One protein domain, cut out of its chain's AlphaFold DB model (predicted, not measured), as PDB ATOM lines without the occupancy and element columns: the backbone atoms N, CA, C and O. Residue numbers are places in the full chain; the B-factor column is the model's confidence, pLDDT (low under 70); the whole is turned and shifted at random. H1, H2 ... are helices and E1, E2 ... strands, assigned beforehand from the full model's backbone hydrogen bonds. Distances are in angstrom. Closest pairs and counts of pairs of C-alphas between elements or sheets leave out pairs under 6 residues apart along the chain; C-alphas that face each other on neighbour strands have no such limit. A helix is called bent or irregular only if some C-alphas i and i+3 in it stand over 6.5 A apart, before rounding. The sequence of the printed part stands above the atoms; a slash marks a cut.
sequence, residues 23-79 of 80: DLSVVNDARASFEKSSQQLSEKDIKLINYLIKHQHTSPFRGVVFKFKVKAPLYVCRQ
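What this domain is: This is residues 23 to 79 of the 80 residues of the protein "Thy1 protein" of Stanieria sp. NIES-3757 (UniProt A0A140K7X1). A small compact body, in which two helices, H1 and H2, meet at about a right angle, sends out a long straight arm: strand E1 sticks out from it and ends in a small hook with the one-turn helix H3. The arm, residues 65 to 79, makes the length of the whole. The printed part has 57 residues, with three named helices and one named strand in the order H1, H2, E1, H3, and its class is mostly helix. It is only just extended, close to loose, with a radius of gyration of the C-alphas of 15.6 A, and it spans 46 by 23 by 20 A.

Where its parts are: H1, residues 23 to 34, is 17.7 A long and begins at C-alpha 23 (303.682, 237.582, 126.612). It is neither bent nor irregular, but only just: C-alphas 30 and 33 are 6.3 A apart. H2, residues 43 to 54, is 16.6 A long. E1, residues 65 to 71, runs 19.4 A, from C-alpha 65 (295.002, 243.236, 121.187) to C-alpha 71 (276.080, 239.201, 121.569). H3, residues 74 to 77, measures 5.0 A and ends at C-alpha 77 (276.196, 246.549, 126.103).

How they stand to each other: H1 touches H2 with residues 23 to 27 alone, and H2 touches H1 with residues 45 to 49 alone. Their closest C-alphas, those of Val 27 and Asp 45, are 6.3 A apart. Their lines stand about perpendicular, at 80 degrees. E1 is apart from H1, H2 and H3, and pairs with no named strand. H3 touches no helix. In H2 every O i to N i+4 pair is within hydrogen-bond range, in H1 6 of 8 are, and H3 is too short for such a pair.

The domain as a whole: The C-alphas farthest apart, those of Glu 35 and Pro 73, are 46.8 A apart. Without the residues that stand free, the body has 42 residues and spans 24 by 19 by 18 A. The link from E1 to H3 is tight, and those from H1 to H2 and from H2 to E1 are short. The printed part has no cut; its mean pLDDT is 97.0, and no printed residue is under 70.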
ATOM      1  N   ASP A  23     302.842 237.225 125.461       97.75
ATOM      2  CA  ASP A  23     303.682 237.582 126.612       97.75
ATOM      3  C   ASP A  23     305.089 238.037 126.187       97.75
ATOM      4  O   ASP A  23     305.653 238.970 126.759       97.75
ATOM      5  N   LEU A  24     305.643 237.434 125.128       97.81
ATOM      6  CA  LEU A  24     306.937 237.838 124.574       97.81
ATOM      7  C   LEU A  24     306.878 239.236 123.941       97.81
ATOM      8  O   LEU A  24     307.849 239.987 124.030       97.81
ATOM      9  N   SER A  25     305.745 239.606 123.336       97.75
ATOM     10  CA  SER A  25     305.526 240.953 122.795       97.75
ATOM     11  C   SER A  25     305.563 241.995 123.912       97.75
ATOM     12  O   SER A  25     306.322 242.950 123.808       97.75
ATOM     13  N   VAL A  26     304.864 241.749 125.028       98.00
ATOM     14  CA  VAL A  26     304.876 242.634 126.212       98.00
ATOM     15  C   VAL A  26     306.292 242.818 126.760       98.00
ATOM     16  O   VAL A  26     306.718 243.922 127.102       98.00
ATOM     17  N   VAL A  27     307.047 241.725 126.845       98.06
ATOM     18  CA  VAL A  27     308.431 241.735 127.332       98.06
ATOM     19  C   VAL A  27     309.337 242.542 126.408       98.06
ATOM     20  O   VAL A  27     310.153 243.329 126.889       98.06
ATOM     21  N   ASN A  28     309.201 242.366 125.095       97.81
ATOM     22  CA  ASN A  28     309.995 243.098 124.115       97.81
ATOM     23  C   ASN A  28     309.626 244.587 124.073       97.81
ATOM     24  O   ASN A  28     310.534 245.415 124.026       97.81
ATOM     25  N   ASP A  29     308.348 244.936 124.217       97.44
ATOM     26  CA  ASP A  29     307.895 246.327 124.334       97.44
ATOM     27  C   ASP A  29     308.503 247.013 125.567       97.44
ATOM     28  O   ASP A  29     308.949 248.158 125.499       97.44
ATOM     29  N   ALA A  30     308.601 246.302 126.696       97.44
ATOM     30  CA  ALA A  30     309.270 246.815 127.892       97.44
ATOM     31  C   ALA A  30     310.797 246.922 127.724       97.44
ATOM     32  O   ALA A  30     311.427 247.842 128.249       97.44
ATOM     33  N   ARG A  31     311.418 245.978 127.009       96.44
ATOM     34  CA  ARG A  31     312.873 245.950 126.788       96.44
ATOM     35  C   ARG A  31     313.362 246.925 125.732       96.44
ATOM     36  O   ARG A  31     314.550 247.250 125.753       96.44
ATOM     37  N   ALA A  32     312.476 247.426 124.876       95.12
ATOM     38  CA  ALA A  32     312.801 248.460 123.901       95.12
ATOM     39  C   ALA A  32     313.439 249.694 124.566       95.12
ATOM     40  O   ALA A  32     314.368 250.271 124.012       95.12
ATOM     41  N   SER A  33     313.047 250.031 125.803       91.44
ATOM     42  CA  SER A  33     313.664 251.109 126.594       91.44
ATOM     43  C   SER A  33     315.143 250.884 126.943       91.44
ATOM     44  O   SER A  33     315.820 251.819 127.355       91.44
ATOM     45  N   PHE A  34     315.639 249.657 126.799       94.00
ATOM     46  CA  PHE A  34     317.021 249.262 127.072       94.00
ATOM     47  C   PHE A  34     317.735 248.739 125.819       94.00
ATOM     48  O   PHE A  34     318.757 248.068 125.965       94.00
ATOM     49  N   GLU A  35     317.171 248.970 124.626       94.75
ATOM     50  CA  GLU A  35     317.688 248.469 123.341       94.75
ATOM     51  C   GLU A  35     317.915 246.945 123.336       94.75
ATOM     52  O   GLU A  35     318.881 246.425 122.775       94.75
ATOM     53  N   LYS A  36     317.026 246.197 124.004       94.88
ATOM     54  CA  LYS A  36     317.106 244.733 124.124       94.88
ATOM     55  C   LYS A  36     315.854 244.061 123.582       94.88
ATOM     56  O   LYS A  36     314.766 244.624 123.603       94.88
ATOM     57  N   SER A  37     316.005 242.807 123.166       94.88
ATOM     58  CA  SER A  37     314.899 241.942 122.760       94.88
ATOM     59  C   SER A  37     315.158 240.493 123.166       94.88
ATOM     60  O   SER A  37     316.253 240.109 123.585       94.88
ATOM     61  N   SER A  38     314.117 239.675 123.110       95.31
ATOM     62  CA  SER A  38     314.172 238.244 123.376       95.31
ATOM     63  C   SER A  38     313.391 237.489 122.319       95.31
ATOM     64  O   SER A  38     312.343 237.938 121.858       95.31
ATOM     65  N   GLN A  39     313.941 236.345 121.919       96.56
ATOM     66  CA  GLN A  39     313.346 235.480 120.901       96.56
ATOM     67  C   GLN A  39     312.434 234.411 121.505       96.56
ATOM     68  O   GLN A  39     311.576 233.871 120.817       96.56
ATOM     69  N   GLN A  40     312.623 234.100 122.786       96.62
ATOM     70  CA  GLN A  40     311.833 233.125 123.526       96.62
ATOM     71  C   GLN A  40     311.568 233.650 124.930       96.62
ATOM     72  O   GLN A  40     312.367 234.414 125.473       96.62
ATOM     73  N   LEU A  41     310.442 233.226 125.497       96.69
ATOM     74  CA  LEU A  41     310.052 233.587 126.849       96.69
ATOM     75  C   LEU A  41     310.852 232.757 127.861       96.69
ATOM     76  O   LEU A  41     310.868 231.531 127.802       96.69
ATOM     77  N   SER A  42     311.496 233.431 128.807       96.81
ATOM     78  CA  SER A  42     312.252 232.826 129.904       96.81
ATOM     79  C   SER A  42     311.611 233.106 131.266       96.81
ATOM     80  O   SER A  42     310.783 234.004 131.419       96.81
ATOM     81  N   GLU A  43     312.049 232.408 132.317       97.56
ATOM     82  CA  GLU A  43     311.586 232.682 133.689       97.56
ATOM     83  C   GLU A  43     311.859 234.125 134.145       97.56
ATOM     84  O   GLU A  43     311.088 234.705 134.914       97.56
ATOM     85  N   LYS A  44     312.957 234.732 133.671       96.44
ATOM     86  CA  LYS A  44     313.274 236.140 133.957       96.44
ATOM     87  C   LYS A  44     312.249 237.085 133.324       96.44
ATOM     88  O   LYS A  44     311.979 238.143 133.884       96.44
ATOM     89  N   ASP A  45     311.657 236.690 132.203       97.25
ATOM     90  CA  ASP A  45     310.660 237.476 131.473       97.25
ATOM     91  C   ASP A  45     309.312 237.426 132.173       97.25
ATOM     92  O   ASP A  45     308.665 238.453 132.351       97.25
ATOM     93  N   ILE A  46     308.948 236.255 132.691       97.62
ATOM     94  CA  ILE A  46     307.771 236.093 133.547       97.62
ATOM     95  C   ILE A  46     307.911 236.964 134.806       97.62
ATOM     96  O   ILE A  46     306.973 237.657 135.203       97.62
ATOM     97  N   LYS A  47     309.103 237.003 135.423       98.00
ATOM     98  CA  LYS A  47     309.385 237.920 136.544       98.00
ATOM     99  C   LYS A  47     309.252 239.391 136.137       98.00
ATOM    100  O   LYS A  47     308.715 240.175 136.916       98.00
ATOM    101  N   LEU A  48     309.692 239.758 134.931       97.69
ATOM    102  CA  LEU A  48     309.538 241.113 134.400       97.69
ATOM    103  C   LEU A  48     308.062 241.480 134.201       97.69
ATOM    104  O   LEU A  48     307.652 242.536 134.666       97.69
ATOM    105  N   ILE A  49     307.247 240.614 133.593       98.12
ATOM    106  CA  ILE A  49     305.802 240.850 133.425       98.12
ATOM    107  C   ILE A  49     305.143 241.110 134.785       98.12
ATOM    108  O   ILE A  49     304.449 242.111 134.960       98.12
ATOM    109  N   ASN A  50     305.429 240.265 135.780       98.31
ATOM    110  CA  ASN A  50     304.910 240.438 137.137       98.31
ATOM    111  C   ASN A  50     305.355 241.762 137.773       98.31
ATOM    112  O   ASN A  50     304.562 242.427 138.440       98.31
ATOM    113  N   TYR A  51     306.609 242.166 137.555       98.19
ATOM    114  CA  TYR A  51     307.112 243.464 137.998       98.19
ATOM    115  C   TYR A  51     306.340 244.620 137.342       98.19
ATOM    116  O   TYR A  51     305.886 245.522 138.044       98.19
ATOM    117  N   LEU A  52     306.122 244.576 136.022       98.06
ATOM    118  CA  LEU A  52     305.382 245.614 135.298       98.06
ATOM    119  C   LEU A  52     303.946 245.757 135.817       98.06
ATOM    120  O   LEU A  52     303.496 246.877 136.054       98.06
ATOM    121  N   ILE A  53     303.254 244.634 136.053       98.12
ATOM    122  CA  ILE A  53     301.899 244.617 136.627       98.12
ATOM    123  C   ILE A  53     301.910 245.229 138.030       98.12
ATOM    124  O   ILE A  53     301.138 246.145 138.308       98.12
ATOM    125  N   LYS A  54     302.817 244.767 138.904       98.44
ATOM    126  CA  LYS A  54     302.926 245.241 140.293       98.44
ATOM    127  C   LYS A  54     303.144 246.755 140.377       98.44
ATOM    128  O   LYS A  54     302.618 247.397 141.282       98.44
ATOM    129  N   HIS A  55     303.905 247.311 139.439       98.06
ATOM    130  CA  HIS A  55     304.239 248.733 139.388       98.06
ATOM    131  C   HIS A  55     303.354 249.546 138.432       98.06
ATOM    132  O   HIS A  55     303.643 250.713 138.183       98.06
ATOM    133  N   GLN A  56     302.267 248.961 137.916       97.50
ATOM    134  CA  GLN A  56     301.311 249.624 137.020       97.50
ATOM    135  C   GLN A  56     301.972 250.250 135.775       97.50
ATOM    136  O   GLN A  56     301.498 251.243 135.218       97.50
ATOM    137  N   HIS A  57     303.059 249.648 135.291       97.69
ATOM    138  CA  HIS A  57     303.678 250.019 134.024       97.69
ATOM    139  C   HIS A  57     302.854 249.431 132.878       97.69
ATOM    140  O   HIS A  57     303.142 248.357 132.361       97.69
ATOM    141  N   THR A  58     301.788 250.137 132.506       97.25
ATOM    142  CA  THR A  58     300.767 249.631 131.575       97.25
ATOM    143  C   THR A  58     301.144 249.750 130.101       97.25
ATOM    144  O   THR A  58     300.574 249.035 129.283       97.25
ATOM    145  N   SER A  59     302.083 250.630 129.733       97.62
ATOM    146  CA  SER A  59     302.428 250.876 128.323       97.62
ATOM    147  C   SER A  59     302.843 249.610 127.555       97.62
ATOM    148  O   SER A  59     302.299 249.412 126.472       97.62
ATOM    149  N   PRO A  60     303.701 248.719 128.097       97.31
ATOM    150  CA  PRO A  60     304.092 247.485 127.405       97.31
ATOM    151  C   PRO A  60     302.943 246.503 127.133       97.31
ATOM    152  O   PRO A  60     303.077 245.618 126.302       97.31
ATOM    153  N   PHE A  61     301.798 246.638 127.809       98.00
ATOM    154  CA  PHE A  61     300.640 245.764 127.585       98.00
ATOM    155  C   PHE A  61     299.735 246.247 126.446       98.00
ATOM    156  O   PHE A  61     298.882 245.496 125.984       98.00
ATOM    157  N   ARG A  62     299.898 247.492 125.975       96.88
ATOM    158  CA  ARG A  62     298.999 248.103 124.977       96.88
ATOM    159  C   ARG A  62     299.194 247.558 123.560       96.88
ATOM    160  O   ARG A  62     298.334 247.787 122.717       96.88
ATOM    161  N   GLY A  63     300.302 246.860 123.298       94.94
ATOM    162  CA  GLY A  63     300.564 246.179 122.027       94.94
ATOM    163  C   GLY A  63     299.814 244.851 121.868       94.94
ATOM    164  O   GLY A  63     299.746 244.321 120.760       94.94
ATOM    165  N   VAL A  64     299.228 244.317 122.947       98.00
ATOM    166  CA  VAL A  64     298.417 243.095 122.906       98.00
ATOM    167  C   VAL A  64     296.956 243.462 122.677       98.00
ATOM    168  O   VAL A  64     296.368 244.236 123.431       98.00
ATOM    169  N   VAL A  65     296.357 242.893 121.633       98.06
ATOM    170  CA  VAL A  65     295.002 243.236 121.187       98.06
ATOM    171  C   VAL A  65     294.188 241.969 120.971       98.06
ATOM    172  O   VAL A  65     294.634 241.038 120.306       98.06
ATOM    173  N   PHE A  66     292.956 241.962 121.475       97.69
ATOM    174  CA  PHE A  66     291.987 240.894 121.251       97.69
ATOM    175  C   PHE A  66     290.770 241.438 120.510       97.69
ATOM    176  O   PHE A  66     290.264 242.516 120.826       97.69
ATOM    177  N   LYS A  67     290.277 240.676 119.534       98.12
ATOM    178  CA  LYS A  67     289.089 241.012 118.751       98.12
ATOM    179  C   LYS A  67     287.978 240.031 119.088       98.12
ATOM    180  O   LYS A  67     288.099 238.837 118.814       98.12
ATOM    181  N   PHE A  68     286.881 240.541 119.635       97.56
ATOM    182  CA  PHE A  68     285.740 239.723 120.033       97.56
ATOM    183  C   PHE A  68     284.498 240.040 119.208       97.56
ATOM    184  O   PHE A  68     284.208 241.196 118.907       97.56
ATOM    185  N   LYS A  69     283.721 239.000 118.906       97.62
ATOM    186  CA  LYS A  69     282.325 239.127 118.491       97.62
ATOM    187  C   LYS A  69     281.448 238.847 119.703       97.62
ATOM    188  O   LYS A  69     281.504 237.762 120.281       97.62
ATOM    189  N   VAL A  70     280.644 239.835 120.076       97.75
ATOM    190  CA  VAL A  70     279.833 239.810 121.295       97.75
ATOM    191  C   VAL A  70     278.358 239.946 120.941       97.75
ATOM    192  O   VAL A  70     277.962 240.834 120.190       97.75
ATOM    193  N   LYS A  71     277.536 239.072 121.520       97.38
ATOM    194  CA  LYS A  71     276.080 239.201 121.569       97.38
ATOM    195  C   LYS A  71     275.651 239.200 123.031       97.38
ATOM    196  O   LYS A  71     275.829 238.193 123.710       97.38
ATOM    197  N   ALA A  72     275.062 240.303 123.484       97.50
ATOM    198  CA  ALA A  72     274.572 240.476 124.848       97.50
ATOM    199  C   ALA A  72     273.293 241.342 124.865       97.50
ATOM    200  O   ALA A  72     273.004 242.025 123.876       97.50
ATOM    201  N   PRO A  73     272.506 241.319 125.958       96.75
ATOM    202  CA  PRO A  73     271.376 242.226 126.141       96.75
ATOM    203  C   PRO A  73     271.800 243.700 126.135       96.75
ATOM    204  O   PRO A  73     272.878 244.049 126.614       96.75
ATOM    205  N   LEU A  74     270.914 244.589 125.670       96.94
ATOM    206  CA  LEU A  74     271.219 246.017 125.509       96.94
ATOM    207  C   LEU A  74     271.703 246.689 126.805       96.94
ATOM    208  O   LEU A  74     272.592 247.534 126.760       96.94
ATOM    209  N   TYR A  75     271.147 246.316 127.960       96.31
ATOM    210  CA  TYR A  75     271.561 246.892 129.243       96.31
ATOM    211  C   TYR A  75     272.992 246.496 129.649       96.31
ATOM    212  O   TYR A  75     273.636 247.270 130.347       96.31
ATOM    213  N   VAL A  76     273.508 245.354 129.173       96.25
ATOM    214  CA  VAL A  76     274.915 244.949 129.353       96.25
ATOM    215  C   VAL A  76     275.808 245.730 128.392       96.25
ATOM    216  O   VAL A  76     276.796 246.320 128.813       96.25
ATOM    217  N   CYS A  77     275.421 245.819 127.113       95.88
ATOM    218  CA  CYS A  77     276.196 246.549 126.103       95.88
ATOM    219  C   CYS A  77     276.386 248.038 126.431       95.88
ATOM    220  O   CYS A  77     277.325 248.643 125.939       95.88
ATOM    221  N   ARG A  78     275.496 248.643 127.228       97.31
ATOM    222  CA  ARG A  78     275.603 250.056 127.631       97.31
ATOM    223  C   ARG A  78     276.579 250.312 128.783       97.31
ATOM    224  O   ARG A  78     276.882 251.471 129.037       97.31
ATOM    225  N   GLN A  79     276.993 249.275 129.507       96.88
ATOM    226  CA  GLN A  79     277.958 249.376 130.610       96.88
ATOM    227  C   GLN A  79     279.374 248.989 130.189       96.88
ATOM    228  O   GLN A  79     280.324 249.360 130.874       96.88
TER     229      GLN A  79